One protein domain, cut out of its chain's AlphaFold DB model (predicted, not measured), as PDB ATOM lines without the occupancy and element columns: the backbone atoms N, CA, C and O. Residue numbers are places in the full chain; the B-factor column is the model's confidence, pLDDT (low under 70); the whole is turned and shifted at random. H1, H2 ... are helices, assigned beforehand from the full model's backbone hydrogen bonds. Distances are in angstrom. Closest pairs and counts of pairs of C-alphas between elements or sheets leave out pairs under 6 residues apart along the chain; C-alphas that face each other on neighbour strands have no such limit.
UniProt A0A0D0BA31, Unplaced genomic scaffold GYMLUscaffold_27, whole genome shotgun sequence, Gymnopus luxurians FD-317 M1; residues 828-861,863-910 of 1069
ATOM      1  N   LYS A 828     -48.955 -39.572 -36.031       62.00
ATOM      2  CA  LYS A 828     -48.028 -40.706 -35.853       62.00
ATOM      3  C   LYS A 828     -47.497 -41.227 -37.195       62.00
ATOM      4  O   LYS A 828     -46.302 -41.449 -37.349       62.00
ATOM      5  N   THR A 829     -48.383 -41.376 -38.176       62.59
ATOM      6  CA  THR A 829     -48.055 -41.870 -39.517       62.59
ATOM      7  C   THR A 829     -47.112 -40.921 -40.270       62.59
ATOM      8  O   THR A 829     -46.289 -41.376 -41.065       62.59
ATOM      9  N   GLN A 830     -47.180 -39.615 -39.985       67.25
ATOM     10  CA  GLN A 830     -46.250 -38.616 -40.521       67.25
ATOM     11  C   GLN A 830     -44.846 -38.823 -39.924       67.25
ATOM     12  O   GLN A 830     -43.871 -38.926 -40.671       67.25
ATOM     13  N   ILE A 831     -44.760 -38.983 -38.596       71.69
ATOM     14  CA  ILE A 831     -43.506 -39.215 -37.857       71.69
ATOM     15  C   ILE A 831     -42.827 -40.518 -38.305       71.69
ATOM     16  O   ILE A 831     -41.662 -40.487 -38.709       71.69
ATOM     17  N   ASP A 832     -43.553 -41.642 -38.300       69.50
ATOM     18  CA  ASP A 832     -43.017 -42.975 -38.633       69.50
ATOM     19  C   ASP A 832     -42.410 -43.022 -40.056       69.50
ATOM     20  O   ASP A 832     -41.430 -43.733 -40.307       69.50
ATOM     21  N   CYS A 833     -42.950 -42.217 -40.982       71.00
ATOM     22  CA  CYS A 833     -42.483 -42.112 -42.367       71.00
ATOM     23  C   CYS A 833     -41.428 -41.011 -42.616       71.00
ATOM     24  O   CYS A 833     -40.946 -40.906 -43.744       71.00
ATOM     25  N   GLY A 834     -41.058 -40.182 -41.632       74.44
ATOM     26  CA  GLY A 834     -40.121 -39.058 -41.827       74.44
ATOM     27  C   GLY A 834     -40.724 -37.824 -42.522       74.44
ATOM     28  O   GLY A 834     -40.007 -37.016 -43.119       74.44
ATOM     29  N   MET A 835     -42.048 -37.671 -42.472       82.94
ATOM     30  CA  MET A 835     -42.750 -36.497 -42.990       82.94
ATOM     31  C   MET A 835     -42.716 -35.362 -41.962       82.94
ATOM     32  O   MET A 835     -42.992 -35.559 -40.783       82.94
ATOM     33  N   GLN A 836     -42.412 -34.149 -42.416       80.38
ATOM     34  CA  GLN A 836     -42.473 -32.933 -41.602       80.38
ATOM     35  C   GLN A 836     -43.883 -32.319 -41.693       80.38
ATOM     36  O   GLN A 836     -44.617 -32.600 -42.640       80.38
ATOM     37  N   HIS A 837     -44.271 -31.452 -40.755       76.19
ATOM     38  CA  HIS A 837     -45.619 -30.860 -40.726       76.19
ATOM     39  C   HIS A 837     -45.836 -29.694 -41.699       76.19
ATOM     40  O   HIS A 837     -44.920 -28.929 -42.023       76.19
ATOM     41  N   TYR A 838     -47.091 -29.508 -42.115       73.12
ATOM     42  CA  TYR A 838     -47.510 -28.377 -42.937       73.12
ATOM     43  C   TYR A 838     -47.431 -27.056 -42.158       73.12
ATOM     44  O   TYR A 838     -48.379 -26.642 -41.494       73.12
ATOM     45  N   ASN A 839     -46.301 -26.351 -42.265       75.12
ATOM     46  CA  ASN A 839     -46.204 -24.975 -41.776       75.12
ATOM     47  C   ASN A 839     -46.780 -23.986 -42.823       75.12
ATOM     48  O   ASN A 839     -46.191 -23.861 -43.905       75.12
ATOM     49  N   PRO A 840     -47.875 -23.255 -42.524       54.75
ATOM     50  CA  PRO A 840     -48.552 -22.372 -43.477       54.75
ATOM     51  C   PRO A 840     -47.801 -21.079 -43.821       54.75
ATOM     52  O   PRO A 840     -48.178 -20.430 -44.796       54.75
ATOM     53  N   GLU A 841     -46.772 -20.680 -43.064       65.12
ATOM     54  CA  GLU A 841     -45.991 -19.471 -43.369       65.12
ATOM     55  C   GLU A 841     -44.926 -19.743 -44.443       65.12
ATOM     56  O   GLU A 841     -44.762 -18.938 -45.358       65.12
ATOM     57  N   PHE A 842     -44.264 -20.907 -44.398       64.00
ATOM     58  CA  PHE A 842     -43.185 -21.261 -45.336       64.00
ATOM     59  C   PHE A 842     -43.648 -22.050 -46.569       64.00
ATOM     60  O   PHE A 842     -43.005 -21.982 -47.614       64.00
ATOM     61  N   HIS A 843     -44.757 -22.791 -46.478       70.19
ATOM     62  CA  HIS A 843     -45.184 -23.728 -47.531       70.19
ATOM     63  C   HIS A 843     -46.381 -23.235 -48.354       70.19
ATOM     64  O   HIS A 843     -46.945 -23.991 -49.138       70.19
ATOM     65  N   ARG A 844     -46.753 -21.955 -48.229       62.78
ATOM     66  CA  ARG A 844     -47.911 -21.357 -48.921       62.78
ATOM     67  C   ARG A 844     -47.755 -21.244 -50.444       62.78
ATOM     68  O   ARG A 844     -48.747 -21.107 -51.146       62.78
ATOM     69  N   SER A 845     -46.524 -21.263 -50.947       64.81
ATOM     70  CA  SER A 845     -46.177 -21.072 -52.364       64.81
ATOM     71  C   SER A 845     -45.878 -22.374 -53.120       64.81
ATOM     72  O   SER A 845     -45.483 -22.322 -54.283       64.81
ATOM     73  N   GLN A 846     -46.022 -23.538 -52.480       68.25
ATOM     74  CA  GLN A 846     -45.651 -24.823 -53.079       68.25
ATOM     75  C   GLN A 846     -46.781 -25.448 -53.927       68.25
ATOM     76  O   GLN A 846     -47.959 -25.170 -53.683       68.25
ATOM     77  N   PRO A 847     -46.461 -26.358 -54.868       58.03
ATOM     78  CA  PRO A 847     -47.463 -27.159 -55.571       58.03
ATOM     79  C   PRO A 847     -48.379 -27.931 -54.612       58.03
ATOM     80  O   PRO A 847     -47.937 -28.414 -53.573       58.03
ATOM     81  N   GLN A 848     -49.661 -28.076 -54.972       61.88
ATOM     82  CA  GLN A 848     -50.633 -28.926 -54.257       61.88
ATOM     83  C   GLN A 848     -50.817 -28.568 -52.755       61.88
ATOM     84  O   GLN A 848     -51.266 -29.394 -51.960       61.88
ATOM     85  N   GLN A 849     -50.527 -27.312 -52.381       63.28
ATOM     86  CA  GLN A 849     -50.620 -26.752 -51.022       63.28
ATOM     87  C   GLN A 849     -51.906 -27.138 -50.266       63.28
ATOM     88  O   GLN A 849     -51.852 -27.455 -49.082       63.28
ATOM     89  N   PHE A 850     -53.052 -27.112 -50.949       50.97
ATOM     90  CA  PHE A 850     -54.365 -27.408 -50.373       50.97
ATOM     91  C   PHE A 850     -54.425 -28.808 -49.742       50.97
ATOM     92  O   PHE A 850     -54.665 -28.929 -48.541       50.97
ATOM     93  N   VAL A 851     -54.092 -29.844 -50.519       47.06
ATOM     94  CA  VAL A 851     -54.066 -31.245 -50.065       47.06
ATOM     95  C   VAL A 851     -53.038 -31.428 -48.945       47.06
ATOM     96  O   VAL A 851     -53.352 -32.019 -47.921       47.06
ATOM     97  N   ALA A 852     -51.851 -30.824 -49.074       60.81
ATOM     98  CA  ALA A 852     -50.823 -30.835 -48.027       60.81
ATOM     99  C   ALA A 852     -51.325 -30.237 -46.693       60.81
ATOM    100  O   ALA A 852     -51.076 -30.787 -45.622       60.81
ATOM    101  N   SER A 853     -52.087 -29.139 -46.756       55.59
ATOM    102  CA  SER A 853     -52.657 -28.488 -45.573       55.59
ATOM    103  C   SER A 853     -53.802 -29.282 -44.936       55.59
ATOM    104  O   SER A 853     -53.854 -29.363 -43.707       55.59
ATOM    105  N   LEU A 854     -54.648 -29.929 -45.750       46.94
ATOM    106  CA  LEU A 854     -55.693 -30.844 -45.282       46.94
ATOM    107  C   LEU A 854     -55.133 -32.172 -44.764       46.94
ATOM    108  O   LEU A 854     -55.770 -32.791 -43.932       46.94
ATOM    109  N   GLN A 855     -53.949 -32.606 -45.194       65.06
ATOM    110  CA  GLN A 855     -53.262 -33.794 -44.665       65.06
ATOM    111  C   GLN A 855     -52.310 -33.470 -43.495       65.06
ATOM    112  O   GLN A 855     -51.737 -34.379 -42.902       65.06
ATOM    113  N   HIS A 856     -52.147 -32.186 -43.156       73.81
ATOM    114  CA  HIS A 856     -51.217 -31.639 -42.154       73.81
ATOM    115  C   HIS A 856     -49.712 -31.883 -42.408       73.81
ATOM    116  O   HIS A 856     -48.888 -31.641 -41.522       73.81
ATOM    117  N   THR A 857     -49.318 -32.259 -43.626       78.19
ATOM    118  CA  THR A 857     -47.936 -32.595 -44.006       78.19
ATOM    119  C   THR A 857     -47.250 -31.524 -44.865       78.19
ATOM    120  O   THR A 857     -47.847 -30.906 -45.744       78.19
ATOM    121  N   ARG A 858     -45.946 -31.306 -44.652       79.25
ATOM    122  CA  ARG A 858     -45.112 -30.286 -45.319       79.25
ATOM    123  C   ARG A 858     -45.147 -30.384 -46.839       79.25
ATOM    124  O   ARG A 858     -45.188 -29.350 -47.493       79.25
ATOM    125  N   ARG A 859     -45.155 -31.594 -47.396       81.38
ATOM    126  CA  ARG A 859     -45.526 -31.897 -48.787       81.38
ATOM    127  C   ARG A 859     -46.856 -32.655 -48.776       81.38
ATOM    128  O   ARG A 859     -47.148 -33.295 -47.765       81.38
ATOM    129  N   PRO A 860     -47.656 -32.638 -49.854       76.38
ATOM    130  CA  PRO A 860     -48.808 -33.531 -49.937       76.38
ATOM    131  C   PRO A 860     -48.340 -34.995 -49.928       76.38
ATOM    132  O   PRO A 860     -47.266 -35.322 -50.446       76.38
ATOM    133  N   VAL A 861     -49.159 -35.870 -49.355       78.25
ATOM    134  CA  VAL A 861     -49.005 -37.324 -49.391       78.25
ATOM    135  C   VAL A 861     -49.743 -37.843 -50.622       78.25
ATOM    136  O   VAL A 861     -50.974 -37.863 -50.655       78.25
ATOM    137  N   PRO A 863     -49.570 -40.741 -54.298       72.00
ATOM    138  CA  PRO A 863     -48.936 -41.856 -55.012       72.00
ATOM    139  C   PRO A 863     -47.703 -41.404 -55.819       72.00
ATOM    140  O   PRO A 863     -47.519 -40.210 -56.058       72.00
ATOM    141  N   ILE A 864     -46.822 -42.325 -56.224       71.81
ATOM    142  CA  ILE A 864     -45.707 -41.995 -57.140       71.81
ATOM    143  C   ILE A 864     -46.302 -41.568 -58.491       71.81
ATOM    144  O   ILE A 864     -47.116 -42.298 -59.048       71.81
ATOM    145  N   HIS A 865     -45.962 -40.363 -58.968       57.66
ATOM    146  CA  HIS A 865     -46.756 -39.693 -60.014       57.66
ATOM    147  C   HIS A 865     -45.976 -38.858 -61.047       57.66
ATOM    148  O   HIS A 865     -46.591 -38.292 -61.952       57.66
ATOM    149  N   ASN A 866     -44.646 -38.748 -60.946       67.62
ATOM    150  CA  ASN A 866     -43.833 -38.000 -61.912       67.62
ATOM    151  C   ASN A 866     -42.452 -38.645 -62.148       67.62
ATOM    152  O   ASN A 866     -41.995 -39.459 -61.351       67.62
ATOM    153  N   LYS A 867     -41.777 -38.282 -63.248       69.75
ATOM    154  CA  LYS A 867     -40.524 -38.938 -63.680       69.75
ATOM    155  C   LYS A 867     -39.376 -38.798 -62.667       69.75
ATOM    156  O   LYS A 867     -38.643 -39.763 -62.474       69.75
ATOM    157  N   SER A 868     -39.273 -37.665 -61.970       72.25
ATOM    158  CA  SER A 868     -38.278 -37.441 -60.908       72.25
ATOM    159  C   SER A 868     -38.491 -38.390 -59.719       72.25
ATOM    160  O   SER A 868     -37.534 -38.942 -59.175       72.25
ATOM    161  N   GLU A 869     -39.750 -38.638 -59.350       78.50
ATOM    162  CA  GLU A 869     -40.124 -39.646 -58.351       78.50
ATOM    163  C   GLU A 869     -39.821 -41.078 -58.840       78.50
ATOM    164  O   GLU A 869     -39.245 -41.877 -58.099       78.50
ATOM    165  N   GLU A 870     -40.137 -41.420 -60.094       71.31
ATOM    166  CA  GLU A 870     -39.835 -42.753 -60.644       71.31
ATOM    167  C   GLU A 870     -38.325 -43.057 -60.713       71.31
ATOM    168  O   GLU A 870     -37.907 -44.209 -60.543       71.31
ATOM    169  N   GLU A 871     -37.500 -42.037 -60.950       78.00
ATOM    170  CA  GLU A 871     -36.037 -42.136 -60.937       78.00
ATOM    171  C   GLU A 871     -35.475 -42.265 -59.518       78.00
ATOM    172  O   GLU A 871     -34.627 -43.131 -59.279       78.00
ATOM    173  N   LEU A 872     -36.001 -41.504 -58.550       81.12
ATOM    174  CA  LEU A 872     -35.650 -41.686 -57.140       81.12
ATOM    175  C   LEU A 872     -35.992 -43.109 -56.661       81.12
ATOM    176  O   LEU A 872     -35.163 -43.748 -56.007       81.12
ATOM    177  N   PHE A 873     -37.159 -43.644 -57.042       79.94
ATOM    178  CA  PHE A 873     -37.560 -45.015 -56.695       79.94
ATOM    179  C   PHE A 873     -36.561 -46.053 -57.216       79.94
ATOM    180  O   PHE A 873     -36.100 -46.921 -56.470       79.94
ATOM    181  N   ARG A 874     -36.189 -45.934 -58.496       74.94
ATOM    182  CA  ARG A 874     -35.222 -46.813 -59.165       74.94
ATOM    183  C   ARG A 874     -33.876 -46.825 -58.438       74.94
ATOM    184  O   ARG A 874     -33.313 -47.899 -58.218       74.94
ATOM    185  N   ASN A 875     -33.395 -45.657 -58.017       80.44
ATOM    186  CA  ASN A 875     -32.111 -45.507 -57.333       80.44
ATOM    187  C   ASN A 875     -32.148 -46.048 -55.889       80.44
ATOM    188  O   ASN A 875     -31.225 -46.755 -55.475       80.44
ATOM    189  N   LEU A 876     -33.227 -45.798 -55.137       78.44
ATOM    190  CA  LEU A 876     -33.389 -46.320 -53.771       78.44
ATOM    191  C   LEU A 876     -33.564 -47.848 -53.735       78.44
ATOM    192  O   LEU A 876     -33.018 -48.502 -52.846       78.44
ATOM    193  N   ILE A 877     -34.257 -48.445 -54.711       74.81
ATOM    194  CA  ILE A 877     -34.407 -49.908 -54.799       74.81
ATOM    195  C   ILE A 877     -33.097 -50.587 -55.226       74.81
ATOM    196  O   ILE A 877     -32.692 -51.572 -54.611       74.81
ATOM    197  N   THR A 878     -32.397 -50.068 -56.239       70.19
ATOM    198  CA  THR A 878     -31.155 -50.696 -56.744       70.19
ATOM    199  C   THR A 878     -29.967 -50.598 -55.783       70.19
ATOM    200  O   THR A 878     -29.056 -51.423 -55.858       70.19
ATOM    201  N   THR A 879     -29.976 -49.640 -54.853       68.00
ATOM    202  CA  THR A 879     -28.957 -49.533 -53.794       68.00
ATOM    203  C   THR A 879     -29.257 -50.419 -52.583       68.00
ATOM    204  O   THR A 879     -28.329 -51.030 -52.054       68.00
ATOM    205  N   ASN A 880     -30.526 -50.543 -52.170       63.25
ATOM    206  CA  ASN A 880     -30.909 -51.279 -50.956       63.25
ATOM    207  C   ASN A 880     -31.204 -52.780 -51.168       63.25
ATOM    208  O   ASN A 880     -31.249 -53.527 -50.192       63.25
ATOM    209  N   VAL A 881     -31.389 -53.256 -52.406       60.66
ATOM    210  CA  VAL A 881     -31.694 -54.674 -52.689       60.66
ATOM    211  C   VAL A 881     -30.452 -55.421 -53.185       60.66
ATOM    212  O   VAL A 881     -30.246 -55.615 -54.383       60.66
ATOM    213  N   LYS A 882     -29.625 -55.889 -52.242       50.72
ATOM    214  CA  LYS A 882     -28.531 -56.846 -52.497       50.72
ATOM    215  C   LYS A 882     -28.672 -58.080 -51.603       50.72
ATOM    216  O   LYS A 882     -28.183 -58.095 -50.481       50.72
ATOM    217  N   GLY A 883     -29.321 -59.123 -52.127       55.91
ATOM    218  CA  GLY A 883     -29.340 -60.466 -51.525       55.91
ATOM    219  C   GLY A 883     -30.496 -60.795 -50.568       55.91
ATOM    220  O   GLY A 883     -30.484 -61.877 -49.994       55.91
ATOM    221  N   ALA A 884     -31.491 -59.916 -50.407       48.22
ATOM    222  CA  ALA A 884     -32.687 -60.162 -49.588       48.22
ATOM    223  C   ALA A 884     -33.957 -60.330 -50.446       48.22
ATOM    224  O   ALA A 884     -34.034 -59.799 -51.555       48.22
ATOM    225  N   SER A 885     -34.954 -61.054 -49.927       56.59
ATOM    226  CA  SER A 885     -36.217 -61.366 -50.617       56.59
ATOM    227  C   SER A 885     -37.240 -60.221 -50.634       56.59
ATOM    228  O   SER A 885     -38.099 -60.203 -51.514       56.59
ATOM    229  N   GLU A 886     -37.144 -59.255 -49.716       57.31
ATOM    230  CA  GLU A 886     -37.980 -58.049 -49.700       57.31
ATOM    231  C   GLU A 886     -37.161 -56.798 -49.295       57.31
ATOM    232  O   GLU A 886     -36.267 -56.909 -48.449       57.31
ATOM    233  N   PRO A 887     -37.417 -55.609 -49.880       69.88
ATOM    234  CA  PRO A 887     -36.783 -54.353 -49.466       69.88
ATOM    235  C   PRO A 887     -37.247 -53.863 -48.080       69.88
ATOM    236  O   PRO A 887     -38.408 -54.019 -47.709       69.88
ATOM    237  N   ASN A 888     -36.371 -53.182 -47.330       78.25
ATOM    238  CA  ASN A 888     -36.755 -52.543 -46.064       78.25
ATOM    239  C   ASN A 888     -37.565 -51.257 -46.324       78.25
ATOM    240  O   ASN A 888     -37.003 -50.196 -46.610       78.25
ATOM    241  N   TRP A 889     -38.891 -51.360 -46.221       77.75
ATOM    242  CA  TRP A 889     -39.811 -50.272 -46.558       77.75
ATOM    243  C   TRP A 889     -39.715 -49.039 -45.667       77.75
ATOM    244  O   TRP A 889     -39.869 -47.932 -46.170       77.75
ATOM    245  N   GLU A 890     -39.438 -49.199 -44.374       75.00
ATOM    246  CA  GLU A 890     -39.351 -48.070 -43.440       75.00
ATOM    247  C   GLU A 890     -38.134 -47.187 -43.735       75.00
ATOM    248  O   GLU A 890     -38.230 -45.958 -43.753       75.00
ATOM    249  N   ASN A 891     -36.988 -47.811 -44.028       76.81
ATOM    250  CA  ASN A 891     -35.774 -47.097 -44.408       76.81
ATOM    251  C   ASN A 891     -35.908 -46.455 -45.796       76.81
ATOM    252  O   ASN A 891     -35.435 -45.337 -45.984       76.81
ATOM    253  N   ILE A 892     -36.595 -47.109 -46.744       80.94
ATOM    254  CA  ILE A 892     -36.917 -46.517 -48.055       80.94
ATOM    255  C   ILE A 892     -37.863 -45.319 -47.897       80.94
ATOM    256  O   ILE A 892     -37.636 -44.291 -48.533       80.94
ATOM    257  N   ALA A 893     -38.879 -45.414 -47.034       81.31
ATOM    258  CA  ALA A 893     -39.839 -44.335 -46.815       81.31
ATOM    259  C   ALA A 893     -39.201 -43.104 -46.167       81.31
ATOM    260  O   ALA A 893     -39.383 -41.997 -46.674       81.31
ATOM    261  N   ARG A 894     -38.382 -43.292 -45.122       79.75
ATOM    262  CA  ARG A 894     -37.605 -42.196 -44.523       79.75
ATOM    263  C   ARG A 894     -36.628 -41.586 -45.533       79.75
ATOM    264  O   ARG A 894     -36.724 -40.394 -45.805       79.75
ATOM    265  N   ALA A 895     -35.797 -42.395 -46.200       80.56
ATOM    266  CA  ALA A 895     -34.840 -41.901 -47.201       80.56
ATOM    267  C   ALA A 895     -35.504 -41.158 -48.379       80.56
ATOM    268  O   ALA A 895     -34.940 -40.199 -48.908       80.56
ATOM    269  N   TRP A 896     -36.712 -41.562 -48.783       88.06
ATOM    270  CA  TRP A 896     -37.502 -40.821 -49.765       88.06
ATOM    271  C   TRP A 896     -38.031 -39.503 -49.214       88.06
ATOM    272  O   TRP A 896     -37.907 -38.467 -49.867       88.06
ATOM    273  N   ASN A 897     -38.665 -39.523 -48.042       86.75
ATOM    274  CA  ASN A 897     -39.289 -38.326 -47.493       86.75
ATOM    275  C   ASN A 897     -38.226 -37.285 -47.090       86.75
ATOM    276  O   ASN A 897     -38.479 -36.092 -47.233       86.75
ATOM    277  N   ASP A 898     -36.997 -37.704 -46.777       82.88
ATOM    278  CA  ASP A 898     -35.821 -36.831 -46.654       82.88
ATOM    279  C   ASP A 898     -35.346 -36.230 -47.993       82.88
ATOM    280  O   ASP A 898     -34.941 -35.062 -48.049       82.88
ATOM    281  N   ALA A 899     -35.491 -36.953 -49.107       82.12
ATOM    282  CA  ALA A 899     -35.331 -36.363 -50.437       82.12
ATOM    283  C   ALA A 899     -36.469 -35.368 -50.762       82.12
ATOM    284  O   ALA A 899     -36.199 -34.289 -51.287       82.12
ATOM    285  N   ALA A 900     -37.718 -35.657 -50.380       80.75
ATOM    286  CA  ALA A 900     -38.876 -34.754 -50.515       80.75
ATOM    287  C   ALA A 900     -38.813 -33.517 -49.585       80.75
ATOM    288  O   ALA A 900     -39.369 -32.455 -49.895       80.75
ATOM    289  N   ASN A 901     -38.092 -33.626 -48.463       79.81
ATOM    290  CA  ASN A 901     -37.740 -32.516 -47.571       79.81
ATOM    291  C   ASN A 901     -36.786 -31.510 -48.248       79.81
ATOM    292  O   ASN A 901     -36.733 -30.351 -47.817       79.81
ATOM    293  N   SER A 902     -36.070 -31.951 -49.291       77.69
ATOM    294  CA  SER A 902     -34.947 -31.248 -49.930       77.69
ATOM    295  C   SER A 902     -35.210 -30.852 -51.394       77.69
ATOM    296  O   SER A 902     -34.714 -29.825 -51.848       77.69
ATOM    297  N   ASN A 903     -36.012 -31.627 -52.131       78.50
ATOM    298  CA  ASN A 903     -36.439 -31.361 -53.508       78.50
ATOM    299  C   ASN A 903     -37.902 -30.857 -53.527       78.50
ATOM    300  O   ASN A 903     -38.703 -31.207 -52.659       78.50
ATOM    301  N   MET A 904     -38.261 -29.993 -54.481       70.06
ATOM    302  CA  MET A 904     -39.630 -29.478 -54.649       70.06
ATOM    303  C   MET A 904     -40.499 -30.336 -55.576       70.06
ATOM    304  O   MET A 904     -41.717 -30.313 -55.424       70.06
ATOM    305  N   ASP A 905     -39.892 -31.132 -56.461       73.38
ATOM    306  CA  ASP A 905     -40.605 -31.981 -57.431       73.38
ATOM    307  C   ASP A 905     -41.024 -33.348 -56.854       73.38
ATOM    308  O   ASP A 905     -41.613 -34.178 -57.548       73.38
ATOM    309  N   ILE A 906     -40.696 -33.609 -55.586       80.56
ATOM    310  CA  ILE A 906     -40.880 -34.902 -54.921       80.56
ATOM    311  C   ILE A 906     -41.837 -34.714 -53.745       80.56
ATOM    312  O   ILE A 906     -41.584 -33.931 -52.828       80.56
ATOM    313  N   SER A 907     -42.954 -35.437 -53.789       85.88
ATOM    314  CA  SER A 907     -44.002 -35.426 -52.765       85.88
ATOM    315  C   SER A 907     -43.829 -36.574 -51.764       85.88
ATOM    316  O   SER A 907     -43.096 -37.539 -52.021       85.88
ATOM    317  N   TYR A 908     -44.497 -36.472 -50.613       88.94
ATOM    318  CA  TYR A 908     -44.375 -37.467 -49.552       88.94
ATOM    319  C   TYR A 908     -45.105 -38.764 -49.883       88.94
ATOM    320  O   TYR A 908     -46.166 -38.765 -50.513       88.94
ATOM    321  N   LYS A 909     -44.538 -39.873 -49.406       85.69
ATOM    322  CA  LYS A 909     -45.038 -41.235 -49.616       85.69
ATOM    323  C   LYS A 909     -45.108 -41.987 -48.295       85.69
ATOM    324  O   LYS A 909     -44.182 -41.924 -47.487       85.69
ATOM    325  N   LEU A 910     -46.185 -42.738 -48.115       81.69
ATOM    326  CA  LEU A 910     -46.313 -43.713 -47.036       81.69
ATOM    327  C   LEU A 910     -45.573 -45.010 -47.390       81.69
ATOM    328  O   LEU A 910     -45.324 -45.290 -48.566       81.69
TER     329      LEU A 910
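This is residues 828 to 861 and 863 to 910 of the 1069 residues of an uncharacterized protein of Gymnopus luxurians FD-317 M1 (UniProt A0A0D0BA31). Two helices, H3 and H4, make a splayed hairpin whose connecting loop sticks out at one end with residues 881 to 886, while the short helix H2 sits among unnamed stretches toward the other end. The short H1 is near H4, and after H4 residues 901 to 910 fold back as a tail. The printed part has 82 residues with four named helices, H1, H2, H3, H4 along the chain, and no named strand; the class is all helix, though under half of the residues, 37 of 82, are in named elements. The whole is compact, with a radius of gyration of the C-alphas of 13.3 A, and elongated in outline, spanning 45 by 28 by 18 A.

Find C-alpha 828 at (-48.028, -40.706, -35.853), where H1, residues 828 to 832, begins. Further on comes H2, residues 849 to 854. Look next for C-alpha 867 at (-40.524, -38.938, -63.680); from there H3 runs 20.2 A to residue 880. H4, residues 889 to 900, runs 16.0 A and ends at C-alpha 900, (-38.876, -34.754, -50.515).

H1 and H4 are close but not clearly touching, the closest C-alphas being those of Asp 832 and Glu 890, 7.9 A apart. H2 touches no helix. H3 and H4 form a helical hairpin: they touch, with residues 872 to 877 of H3 and 892 to 896 of H4 alone, and the C-alphas of Leu 876 and Ile 892 are closest at 6.7 A. They run opposite ways at a steep tilt of 42 degrees. In H1, H2, H3 and H4 every O i to N i+4 pair is within hydrogen-bond range.

The farthest C-alphas, of Glu 841 and Gly 883, are 45.0 A apart. Residue 862 is cut out, with 7.2 A between C-alphas 861 and 863. The link H1 to H2 is long, 16 residues. Mean pLDDT of the printed part is 71.4; low stretches include residues 844 to 855 and 879 to 887.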